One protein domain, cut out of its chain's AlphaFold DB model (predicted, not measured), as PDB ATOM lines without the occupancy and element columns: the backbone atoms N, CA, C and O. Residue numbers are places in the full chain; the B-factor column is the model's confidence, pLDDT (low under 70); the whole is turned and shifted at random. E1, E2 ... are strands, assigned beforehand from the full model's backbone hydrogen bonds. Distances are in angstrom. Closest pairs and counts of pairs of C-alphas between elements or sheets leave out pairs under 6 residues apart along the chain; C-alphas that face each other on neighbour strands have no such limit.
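AT A GLANCE: This is residues 165 to 235 of the 236 residues of an uncharacterized protein of Actinomycetospora succinea (UniProt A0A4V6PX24). The model is a small, elongated sandwich: a four-stranded sheet, E1 E6 E3 E4, lies partly face to face with a two-stranded sheet, E2 E5, and their strands run nearly along one another. The last residues fold back beside E2, where residues 233 to 234 pair antiparallel with 177 to 178. The printed part has 71 residues, with six named strands, E1 to E6 in chain order, and no named helix; both sheets are antiparallel. The class is all strand, though only 31 residues are in named elements. The whole is compact, with a radius of gyration of the C-alphas of 11.9 A and spans of 36 by 22 by 16 A.

IN THESE COORDINATES: In the larger sheet, E1 is residues 165 to 167, 6.9 A long, beginning at C-alpha 165 (41.863, 78.681, 83.896). E6 is residues 223 to 227, 13.2 A, ending at C-alpha 227 (35.047, 77.240, 89.273). E3 is residues 191 to 196, 16.8 A, and E4 residues 202 to 208, 18.0 A. In the smaller sheet, E2 is residues 175 to 179 and E5 residues 213 to 217, each 13.4 A.

HOW THE PARTS SIT: E1 and E4 are the edge strands of the larger sheet. N 166 and O 224 of E1 and E6 are 2.7 A apart, within hydrogen-bond range, as are N 194 and O 225 of E3 and E6, 2.8 A. E3 and E4 form a hairpin, with N 193 and O 206 at 2.8 A. In the other sheet, N 177 of E2 and O 215 of E5 are 2.8 A apart. Between the sheets, the closest C-alphas of E4 and E5 are those of Glu 206 and Val 215, 6.3 A. E2 is apart from E4 and E6.

THE WHOLE: The two C-alphas farthest apart are those of Asp 185 and Asp 199, 37.1 A. The printed part has no cut. The link from E2 to E3 is long, 11 residues, and in it residues 184 to 188 have pLDDT under 70.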
ATOM      1  N   THR A 165      41.971  78.532  85.352       91.12
ATOM      2  CA  THR A 165      41.863  78.681  83.896       91.12
ATOM      3  C   THR A 165      42.962  77.881  83.210       91.12
ATOM      4  O   THR A 165      44.127  78.002  83.575       91.12
ATOM      5  N   TYR A 166      42.586  77.084  82.212       88.75
ATOM      6  CA  TYR A 166      43.456  76.172  81.480       88.75
ATOM      7  C   TYR A 166      43.313  76.373  79.971       88.75
ATOM      8  O   TYR A 166      42.209  76.398  79.420       88.75
ATOM      9  N   THR A 167      44.443  76.463  79.282       90.88
ATOM     10  CA  THR A 167      44.513  76.635  77.829       90.88
ATOM     11  C   THR A 167      44.327  75.298  77.116       90.88
ATOM     12  O   THR A 167      45.047  74.322  77.365       90.88
ATOM     13  N   VAL A 168      43.364  75.242  76.198       90.50
ATOM     14  CA  VAL A 168      43.041  74.011  75.470       90.50
ATOM     15  C   VAL A 168      44.138  73.705  74.453       90.50
ATOM     16  O   VAL A 168      44.553  74.558  73.674       90.50
ATOM     17  N   GLY A 169      44.621  72.466  74.453       84.75
ATOM     18  CA  GLY A 169      45.674  71.986  73.560       84.75
ATOM     19  C   GLY A 169      47.095  72.102  74.117       84.75
ATOM     20  O   GLY A 169      47.947  71.328  73.684       84.75
ATOM     21  N   SER A 170      47.350  72.968  75.107       81.69
ATOM     22  CA  SER A 170      48.641  73.041  75.816       81.69
ATOM     23  C   SER A 170      48.567  72.562  77.267       81.69
ATOM     24  O   SER A 170      49.475  71.871  77.720       81.69
ATOM     25  N   GLU A 171      47.492  72.891  77.985       86.44
ATOM     26  CA  GLU A 171      47.332  72.573  79.412       86.44
ATOM     27  C   GLU A 171      46.224  71.545  79.646       86.44
ATOM     28  O   GLU A 171      46.380  70.659  80.482       86.44
ATOM     29  N   ILE A 172      45.144  71.611  78.861       88.69
ATOM     30  CA  ILE A 172      44.044  70.643  78.890       88.69
ATOM     31  C   ILE A 172      43.789  70.054  77.503       88.69
ATOM     32  O   ILE A 172      43.724  70.770  76.502       88.69
ATOM     33  N   ALA A 173      43.650  68.732  77.420       89.38
ATOM     34  CA  ALA A 173      43.312  68.065  76.169       89.38
ATOM     35  C   ALA A 173      41.847  68.319  75.766       89.38
ATOM     36  O   ALA A 173      40.965  68.385  76.620       89.38
ATOM     37  N   PRO A 174      41.533  68.396  74.464       90.25
ATOM     38  CA  PRO A 174      40.155  68.303  74.004       90.25
ATOM     39  C   PRO A 174      39.554  66.955  74.410       90.25
ATOM     40  O   PRO A 174      40.155  65.904  74.183       90.25
ATOM     41  N   GLY A 175      38.361  66.972  74.991       90.62
ATOM     42  CA  GLY A 175      37.752  65.775  75.550       90.62
ATOM     43  C   GLY A 175      36.541  66.086  76.413       90.62
ATOM     44  O   GLY A 175      36.208  67.243  76.677       90.62
ATOM     45  N   ARG A 176      35.849  65.034  76.845       90.75
ATOM     46  CA  ARG A 176      34.756  65.154  77.805       90.75
ATOM     47  C   ARG A 176      35.330  65.012  79.209       90.75
ATOM     48  O   ARG A 176      36.064  64.070  79.474       90.75
ATOM     49  N   TYR A 177      34.972  65.926  80.096       91.94
ATOM     50  CA  TYR A 177      35.376  65.928  81.496       91.94
ATOM     51  C   TYR A 177      34.148  65.784  82.387       91.94
ATOM     52  O   TYR A 177      33.051  66.213  82.020       91.94
ATOM     53  N   ARG A 178      34.329  65.154  83.545       92.00
ATOM     54  CA  ARG A 178      33.309  64.912  84.561       92.00
ATOM     55  C   ARG A 178      33.801  65.401  85.915       92.00
ATOM     56  O   ARG A 178      34.945  65.154  86.288       92.00
ATOM     57  N   THR A 179      32.895  66.000  86.672       90.31
ATOM     58  CA  THR A 179      33.037  66.174  88.118       90.31
ATOM     59  C   THR A 179      31.995  65.328  88.845       90.31
ATOM     60  O   THR A 179      30.913  65.089  88.304       90.31
ATOM     61  N   ASP A 180      32.303  64.857  90.054       87.50
ATOM     62  CA  ASP A 180      31.335  64.159  90.915       87.50
ATOM     63  C   ASP A 180      30.384  65.116  91.649       87.50
ATOM     64  O   ASP A 180      29.379  64.677  92.212       87.50
ATOM     65  N   GLY A 181      30.646  66.420  91.548       81.75
ATOM     66  CA  GLY A 181      29.843  67.474  92.144       81.75
ATOM     67  C   GLY A 181      30.541  68.141  93.329       81.75
ATOM     68  O   GLY A 181      31.645  67.748  93.712       81.75
ATOM     69  N   PRO A 182      29.912  69.185  93.884       81.50
ATOM     70  CA  PRO A 182      30.495  69.955  94.970       81.50
ATOM     71  C   PRO A 182      30.554  69.144  96.277       81.50
ATOM     72  O   PRO A 182      29.671  68.308  96.505       81.50
ATOM     73  N   PRO A 183      31.539  69.393  97.165       72.88
ATOM     74  CA  PRO A 183      31.532  68.822  98.510       72.88
ATOM     75  C   PRO A 183      30.258  69.244  99.259       72.88
ATOM     76  O   PRO A 183      29.863  70.410  99.234       72.88
ATOM     77  N   THR A 184      29.594  68.289  99.914       68.81
ATOM     78  CA  THR A 184      28.261  68.480 100.519       68.81
ATOM     79  C   THR A 184      28.275  69.177 101.879       68.81
ATOM     80  O   THR A 184      27.209  69.445 102.432       68.81
ATOM     81  N   ASP A 185      29.458  69.446 102.427       66.25
ATOM     82  CA  ASP A 185      29.631  69.910 103.808       66.25
ATOM     83  C   ASP A 185      29.506  71.439 103.953       66.25
ATOM     84  O   ASP A 185      29.258  71.945 105.047       66.25
ATOM     85  N   GLU A 186      29.603  72.176 102.845       60.03
ATOM     86  CA  GLU A 186      29.544  73.637 102.795       60.03
ATOM     87  C   GLU A 186      28.195  74.062 102.190       60.03
ATOM     88  O   GLU A 186      27.907  73.832 101.009       60.03
ATOM     89  N   GLY A 187      27.320  74.662 103.004       58.28
ATOM     90  CA  GLY A 187      26.036  75.182 102.537       58.28
ATOM     91  C   GLY A 187      26.261  76.200 101.416       58.28
ATOM     92  O   GLY A 187      26.780  77.274 101.690       58.28
ATOM     93  N   PHE A 188      25.854  75.849 100.186       60.09
ATOM     94  CA  PHE A 188      26.007  76.590  98.912       60.09
ATOM     95  C   PHE A 188      27.257  76.309  98.048       60.09
ATOM     96  O   PHE A 188      27.681  77.186  97.296       60.09
ATOM     97  N   SER A 189      27.805  75.092  98.057       78.31
ATOM     98  CA  SER A 189      28.856  74.718  97.096       78.31
ATOM     99  C   SER A 189      28.311  74.455  95.675       78.31
ATOM    100  O   SER A 189      27.262  73.830  95.490       78.31
ATOM    101  N   TYR A 190      29.006  74.966  94.654       84.00
ATOM    102  CA  TYR A 190      28.656  74.804  93.239       84.00
ATOM    103  C   TYR A 190      29.914  74.587  92.396       84.00
ATOM    104  O   TYR A 190      30.939  75.227  92.626       84.00
ATOM    105  N   CYS A 191      29.816  73.707  91.404       88.06
ATOM    106  CA  CYS A 191      30.854  73.511  90.400       88.06
ATOM    107  C   CYS A 191      30.416  74.149  89.089       88.06
ATOM    108  O   CYS A 191      29.277  73.936  88.661       88.06
ATOM    109  N   SER A 192      31.328  74.809  88.383       88.81
ATOM    110  CA  SER A 192      31.140  75.074  86.959       88.81
ATOM    111  C   SER A 192      32.403  74.945  86.138       88.81
ATOM    112  O   SER A 192      33.520  74.946  86.648       88.81
ATOM    113  N   ALA A 193      32.178  74.802  84.841       91.12
ATOM    114  CA  ALA A 193      33.162  74.876  83.793       91.12
ATOM    115  C   ALA A 193      32.653  75.869  82.742       91.12
ATOM    116  O   ALA A 193      31.590  75.661  82.149       91.12
ATOM    117  N   SER A 194      33.384  76.952  82.510       91.62
ATOM    118  CA  SER A 194      33.135  77.914  81.439       91.62
ATOM    119  C   SER A 194      34.137  77.676  80.309       91.62
ATOM    120  O   SER A 194      35.327  77.468  80.524       91.62
ATOM    121  N   ARG A 195      33.655  77.658  79.069       93.38
ATOM    122  CA  ARG A 195      34.497  77.504  77.875       93.38
ATOM    123  C   ARG A 195      34.557  78.830  77.150       93.38
ATOM    124  O   ARG A 195      33.529  79.493  77.003       93.38
ATOM    125  N   GLN A 196      35.737  79.207  76.682       92.12
ATOM    126  CA  GLN A 196      35.995  80.489  76.039       92.12
ATOM    127  C   GLN A 196      36.700  80.288  74.699       92.12
ATOM    128  O   GLN A 196      37.435  79.317  74.515       92.12
ATOM    129  N   THR A 197      36.481  81.195  73.752       89.69
ATOM    130  CA  THR A 197      37.236  81.248  72.495       89.69
ATOM    131  C   THR A 197      38.662  81.735  72.753       89.69
ATOM    132  O   THR A 197      38.984  82.231  73.833       89.69
ATOM    133  N   THR A 198      39.530  81.632  71.746       84.19
ATOM    134  CA  THR A 198      40.894  82.191  71.793       84.19
ATOM    135  C   THR A 198      40.912  83.701  72.034       84.19
ATOM    136  O   THR A 198      41.868  84.213  72.602       84.19
ATOM    137  N   ASP A 199      39.834  84.396  71.665       83.50
ATOM    138  CA  ASP A 199      39.658  85.838  71.868       83.50
ATOM    139  C   ASP A 199      39.040  86.181  73.239       83.50
ATOM    140  O   ASP A 199      38.707  87.337  73.499       83.50
ATOM    141  N   GLY A 200      38.831  85.185  74.110       77.25
ATOM    142  CA  GLY A 200      38.248  85.365  75.446       77.25
ATOM    143  C   GLY A 200      36.725  85.531  75.466       77.25
ATOM    144  O   GLY A 200      36.164  85.938  76.478       77.25
ATOM    145  N   SER A 201      36.021  85.234  74.368       80.81
ATOM    146  CA  SER A 201      34.552  85.264  74.356       80.81
ATOM    147  C   SER A 201      33.978  83.978  74.944       80.81
ATOM    148  O   SER A 201      34.410  82.886  74.580       80.81
ATOM    149  N   SER A 202      32.970  84.074  75.810       83.88
ATOM    150  CA  SER A 202      32.326  82.898  76.405       83.88
ATOM    151  C   SER A 202      31.558  82.085  75.352       83.88
ATOM    152  O   SER A 202      30.654  82.594  74.694       83.88
ATOM    153  N   ILE A 203      31.898  80.804  75.212       88.38
ATOM    154  CA  ILE A 203      31.226  79.831  74.334       88.38
ATOM    155  C   ILE A 203      30.022  79.217  75.057       88.38
ATOM    156  O   ILE A 203      28.981  78.964  74.451       88.38
ATOM    157  N   GLY A 204      30.163  78.965  76.357       85.31
ATOM    158  CA  GLY A 204      29.107  78.423  77.205       85.31
ATOM    159  C   GLY A 204      29.648  77.980  78.556       85.31
ATOM    160  O   GLY A 204      30.845  77.723  78.690       85.31
ATOM    161  N   SER A 205      28.766  77.891  79.546       86.88
ATOM    162  CA  SER A 205      29.088  77.397  80.879       86.88
ATOM    163  C   SER A 205      28.166  76.252  81.273       86.88
ATOM    164  O   SER A 205      26.968  76.257  80.989       86.88
ATOM    165  N   GLU A 206      28.750  75.254  81.918       88.00
ATOM    166  CA  GLU A 206      28.067  74.085  82.453       88.00
ATOM    167  C   GLU A 206      28.358  74.044  83.949       88.00
ATOM    168  O   GLU A 206      29.485  74.288  84.370       88.00
ATOM    169  N   GLY A 207      27.354  73.780  84.776       87.19
ATOM    170  CA  GLY A 207      27.549  73.761  86.217       87.19
ATOM    171  C   GLY A 207      26.482  72.972  86.945       87.19
ATOM    172  O   GLY A 207      25.422  72.671  86.396       87.19
ATOM    173  N   THR A 208      26.787  72.618  88.185       82.75
ATOM    174  CA  THR A 208      25.891  71.875  89.064       82.75
ATOM    175  C   THR A 208      26.051  72.325  90.509       82.75
ATOM    176  O   THR A 208      27.153  72.632  90.961       82.75
ATOM    177  N   SER A 209      24.941  72.340  91.243       80.50
ATOM    178  CA  SER A 209      24.906  72.518  92.698       80.50
ATOM    179  C   SER A 209      24.801  71.183  93.449       80.50
ATOM    180  O   SER A 209      24.642  71.176  94.664       80.50
ATOM    181  N   GLY A 210      24.822  70.046  92.742       81.25
ATOM    182  CA  GLY A 210      24.741  68.720  93.353       81.25
ATOM    183  C   GLY A 210      24.819  67.575  92.340       81.25
ATOM    184  O   GLY A 210      24.256  67.646  91.248       81.25
ATOM    185  N   GLY A 211      25.497  66.492  92.719       82.00
ATOM    186  CA  GLY A 211      25.707  65.332  91.850       82.00
ATOM    187  C   GLY A 211      26.665  65.602  90.685       82.00
ATOM    188  O   GLY A 211      27.225  66.688  90.549       82.00
ATOM    189  N   ALA A 212      26.853  64.592  89.834       86.94
ATOM    190  CA  ALA A 212      27.847  64.650  88.771       86.94
ATOM    191  C   ALA A 212      27.448  65.597  87.626       86.94
ATOM    192  O   ALA A 212      26.302  65.594  87.173       86.94
ATOM    193  N   ALA A 213      28.425  66.336  87.099       88.81
ATOM    194  CA  ALA A 213      28.278  67.161  85.901       88.81
ATOM    195  C   ALA A 213      29.353  66.831  84.868       88.81
ATOM    196  O   ALA A 213      30.405  66.285  85.193       88.81
ATOM    197  N   TYR A 214      29.070  67.169  83.611       90.50
ATOM    198  CA  TYR A 214      29.966  66.941  82.487       90.50
ATOM    199  C   TYR A 214      30.172  68.236  81.712       90.50
ATOM    200  O   TYR A 214      29.248  69.033  81.597       90.50
ATOM    201  N   VAL A 215      31.361  68.391  81.144       92.06
ATOM    202  CA  VAL A 215      31.725  69.466  80.214       92.06
ATOM    203  C   VAL A 215      32.459  68.855  79.034       92.06
ATOM    204  O   VAL A 215      33.237  67.915  79.193       92.06
ATOM    205  N   THR A 216      32.200  69.348  77.827       93.12
ATOM    206  CA  THR A 216      32.895  68.866  76.621       93.12
ATOM    207  C   THR A 216      33.806  69.952  76.082       93.12
ATOM    208  O   THR A 216      33.321  70.923  75.511       93.12
ATOM    209  N   VAL A 217      35.118  69.785  76.217       91.50
ATOM    210  CA  VAL A 217      36.133  70.705  75.688       91.50
ATOM    211  C   VAL A 217      36.416  70.347  74.233       91.50
ATOM    212  O   VAL A 217      36.768  69.206  73.922       91.50
ATOM    213  N   ARG A 218      36.233  71.302  73.320       89.44
ATOM    214  CA  ARG A 218      36.427  71.087  71.880       89.44
ATOM    215  C   ARG A 218      37.839  71.495  71.454       89.44
ATOM    216  O   ARG A 218      38.388  72.432  72.017       89.44
ATOM    217  N   PRO A 219      38.400  70.882  70.397       82.75
ATOM    218  CA  PRO A 219      39.741  71.203  69.895       82.75
ATOM    219  C   PRO A 219      39.896  72.611  69.289       82.75
ATOM    220  O   PRO A 219      40.986  72.953  68.851       82.75
ATOM    221  N   GLY A 220      38.827  73.412  69.245       83.94
ATOM    222  CA  GLY A 220      38.858  74.828  68.859       83.94
ATOM    223  C   GLY A 220      38.433  75.786  69.978       83.94
ATOM    224  O   GLY A 220      38.307  76.981  69.722       83.94
ATOM    225  N   ASP A 221      38.178  75.278  71.187       89.06
ATOM    226  CA  ASP A 221      38.000  76.134  72.359       89.06
ATOM    227  C   ASP A 221      39.380  76.737  72.699       89.06
ATOM    228  O   ASP A 221      40.402  76.086  72.504       89.06
ATOM    229  N   GLY A 222      39.436  77.995  73.137       89.44
ATOM    230  CA  GLY A 222      40.697  78.656  73.490       89.44
ATOM    231  C   GLY A 222      41.119  78.345  74.920       89.44
ATOM    232  O   GLY A 222      42.230  77.883  75.169       89.44
ATOM    233  N   GLN A 223      40.211  78.576  75.868       91.44
ATOM    234  CA  GLN A 223      40.447  78.345  77.293       91.44
ATOM    235  C   GLN A 223      39.226  77.695  77.939       91.44
ATOM    236  O   GLN A 223      38.088  77.896  77.503       91.44
ATOM    237  N   VAL A 224      39.469  76.935  78.998       91.69
ATOM    238  CA  VAL A 224      38.450  76.428  79.911       91.69
ATOM    239  C   VAL A 224      38.740  76.981  81.297       91.69
ATOM    240  O   VAL A 224      39.882  76.957  81.732       91.69
ATOM    241  N   GLU A 225      37.735  77.474  81.997       92.06
ATOM    242  CA  GLU A 225      37.862  77.908  83.384       92.06
ATOM    243  C   GLU A 225      36.952  77.045  84.253       92.06
ATOM    244  O   GLU A 225      35.763  76.886  83.979       92.06
ATOM    245  N   PHE A 226      37.530  76.453  85.291       92.00
ATOM    246  CA  PHE A 226      36.817  75.674  86.288       92.00
ATOM    247  C   PHE A 226      36.641  76.506  87.551       92.00
ATOM    248  O   PHE A 226      37.599  77.077  88.076       92.00
ATOM    249  N   TYR A 227      35.414  76.534  88.057       86.62
ATOM    250  CA  TYR A 227      35.047  77.240  89.273       86.62
ATOM    251  C   TYR A 227      34.444  76.277  90.297       86.62
ATOM    252  O   TYR A 227      33.746  75.321  89.946       86.62
ATOM    253  N   GLY A 228      34.686  76.580  91.571       83.94
ATOM    254  CA  GLY A 228      34.319  75.742  92.708       83.94
ATOM    255  C   GLY A 228      35.422  74.755  93.076       83.94
ATOM    256  O   GLY A 228      36.331  74.492  92.289       83.94
ATOM    257  N   ASP A 229      35.338  74.191  94.278       82.44
ATOM    258  CA  ASP A 229      36.333  73.257  94.832       82.44
ATOM    259  C   ASP A 229      36.195  71.836  94.262       82.44
ATOM    260  O   ASP A 229      36.332  70.826  94.953       82.44
ATOM    261  N   CYS A 230      35.877  71.754  92.975       86.38
ATOM    262  CA  CYS A 230      35.522  70.525  92.299       86.38
ATOM    263  C   CYS A 230      36.671  70.051  91.424       86.38
ATOM    264  O   CYS A 230      37.336  70.835  90.747       86.38
ATOM    265  N   VAL A 231      36.868  68.737  91.402       90.38
ATOM    266  CA  VAL A 231      37.839  68.107  90.515       90.38
ATOM    267  C   VAL A 231      37.120  67.651  89.248       90.38
ATOM    268  O   VAL A 231      36.130  66.916  89.308       90.38
ATOM    269  N   TRP A 232      37.620  68.103  88.103       90.44
ATOM    270  CA  TRP A 232      37.170  67.748  86.764       90.44
ATOM    271  C   TRP A 232      38.160  66.766  86.151       90.44
ATOM    272  O   TRP A 232      39.295  67.115  85.847       90.44
ATOM    273  N   SER A 233      37.739  65.519  85.975       90.88
ATOM    274  CA  SER A 233      38.566  64.428  85.451       90.88
ATOM    275  C   SER A 233      38.082  63.980  84.070       90.88
ATOM    276  O   SER A 233      36.917  64.213  83.741       90.88
ATOM    277  N   PRO A 234      38.928  63.362  83.228       90.38
ATOM    278  CA  PRO A 234      38.501  62.882  81.918       90.38
ATOM    279  C   PRO A 234      37.385  61.842  82.074       90.38
ATOM    280  O   PRO A 234      37.543  60.834  82.763       90.38
ATOM    281  N   ALA A 235      36.247  62.090  81.433       84.62
ATOM    282  CA  ALA A 235      35.157  61.133  81.349       84.62
ATOM    283  C   ALA A 235      35.514  60.101  80.272       84.62
ATOM    284  O   ALA A 235      35.693  60.466  79.108       84.62
TER     285      ALA A 235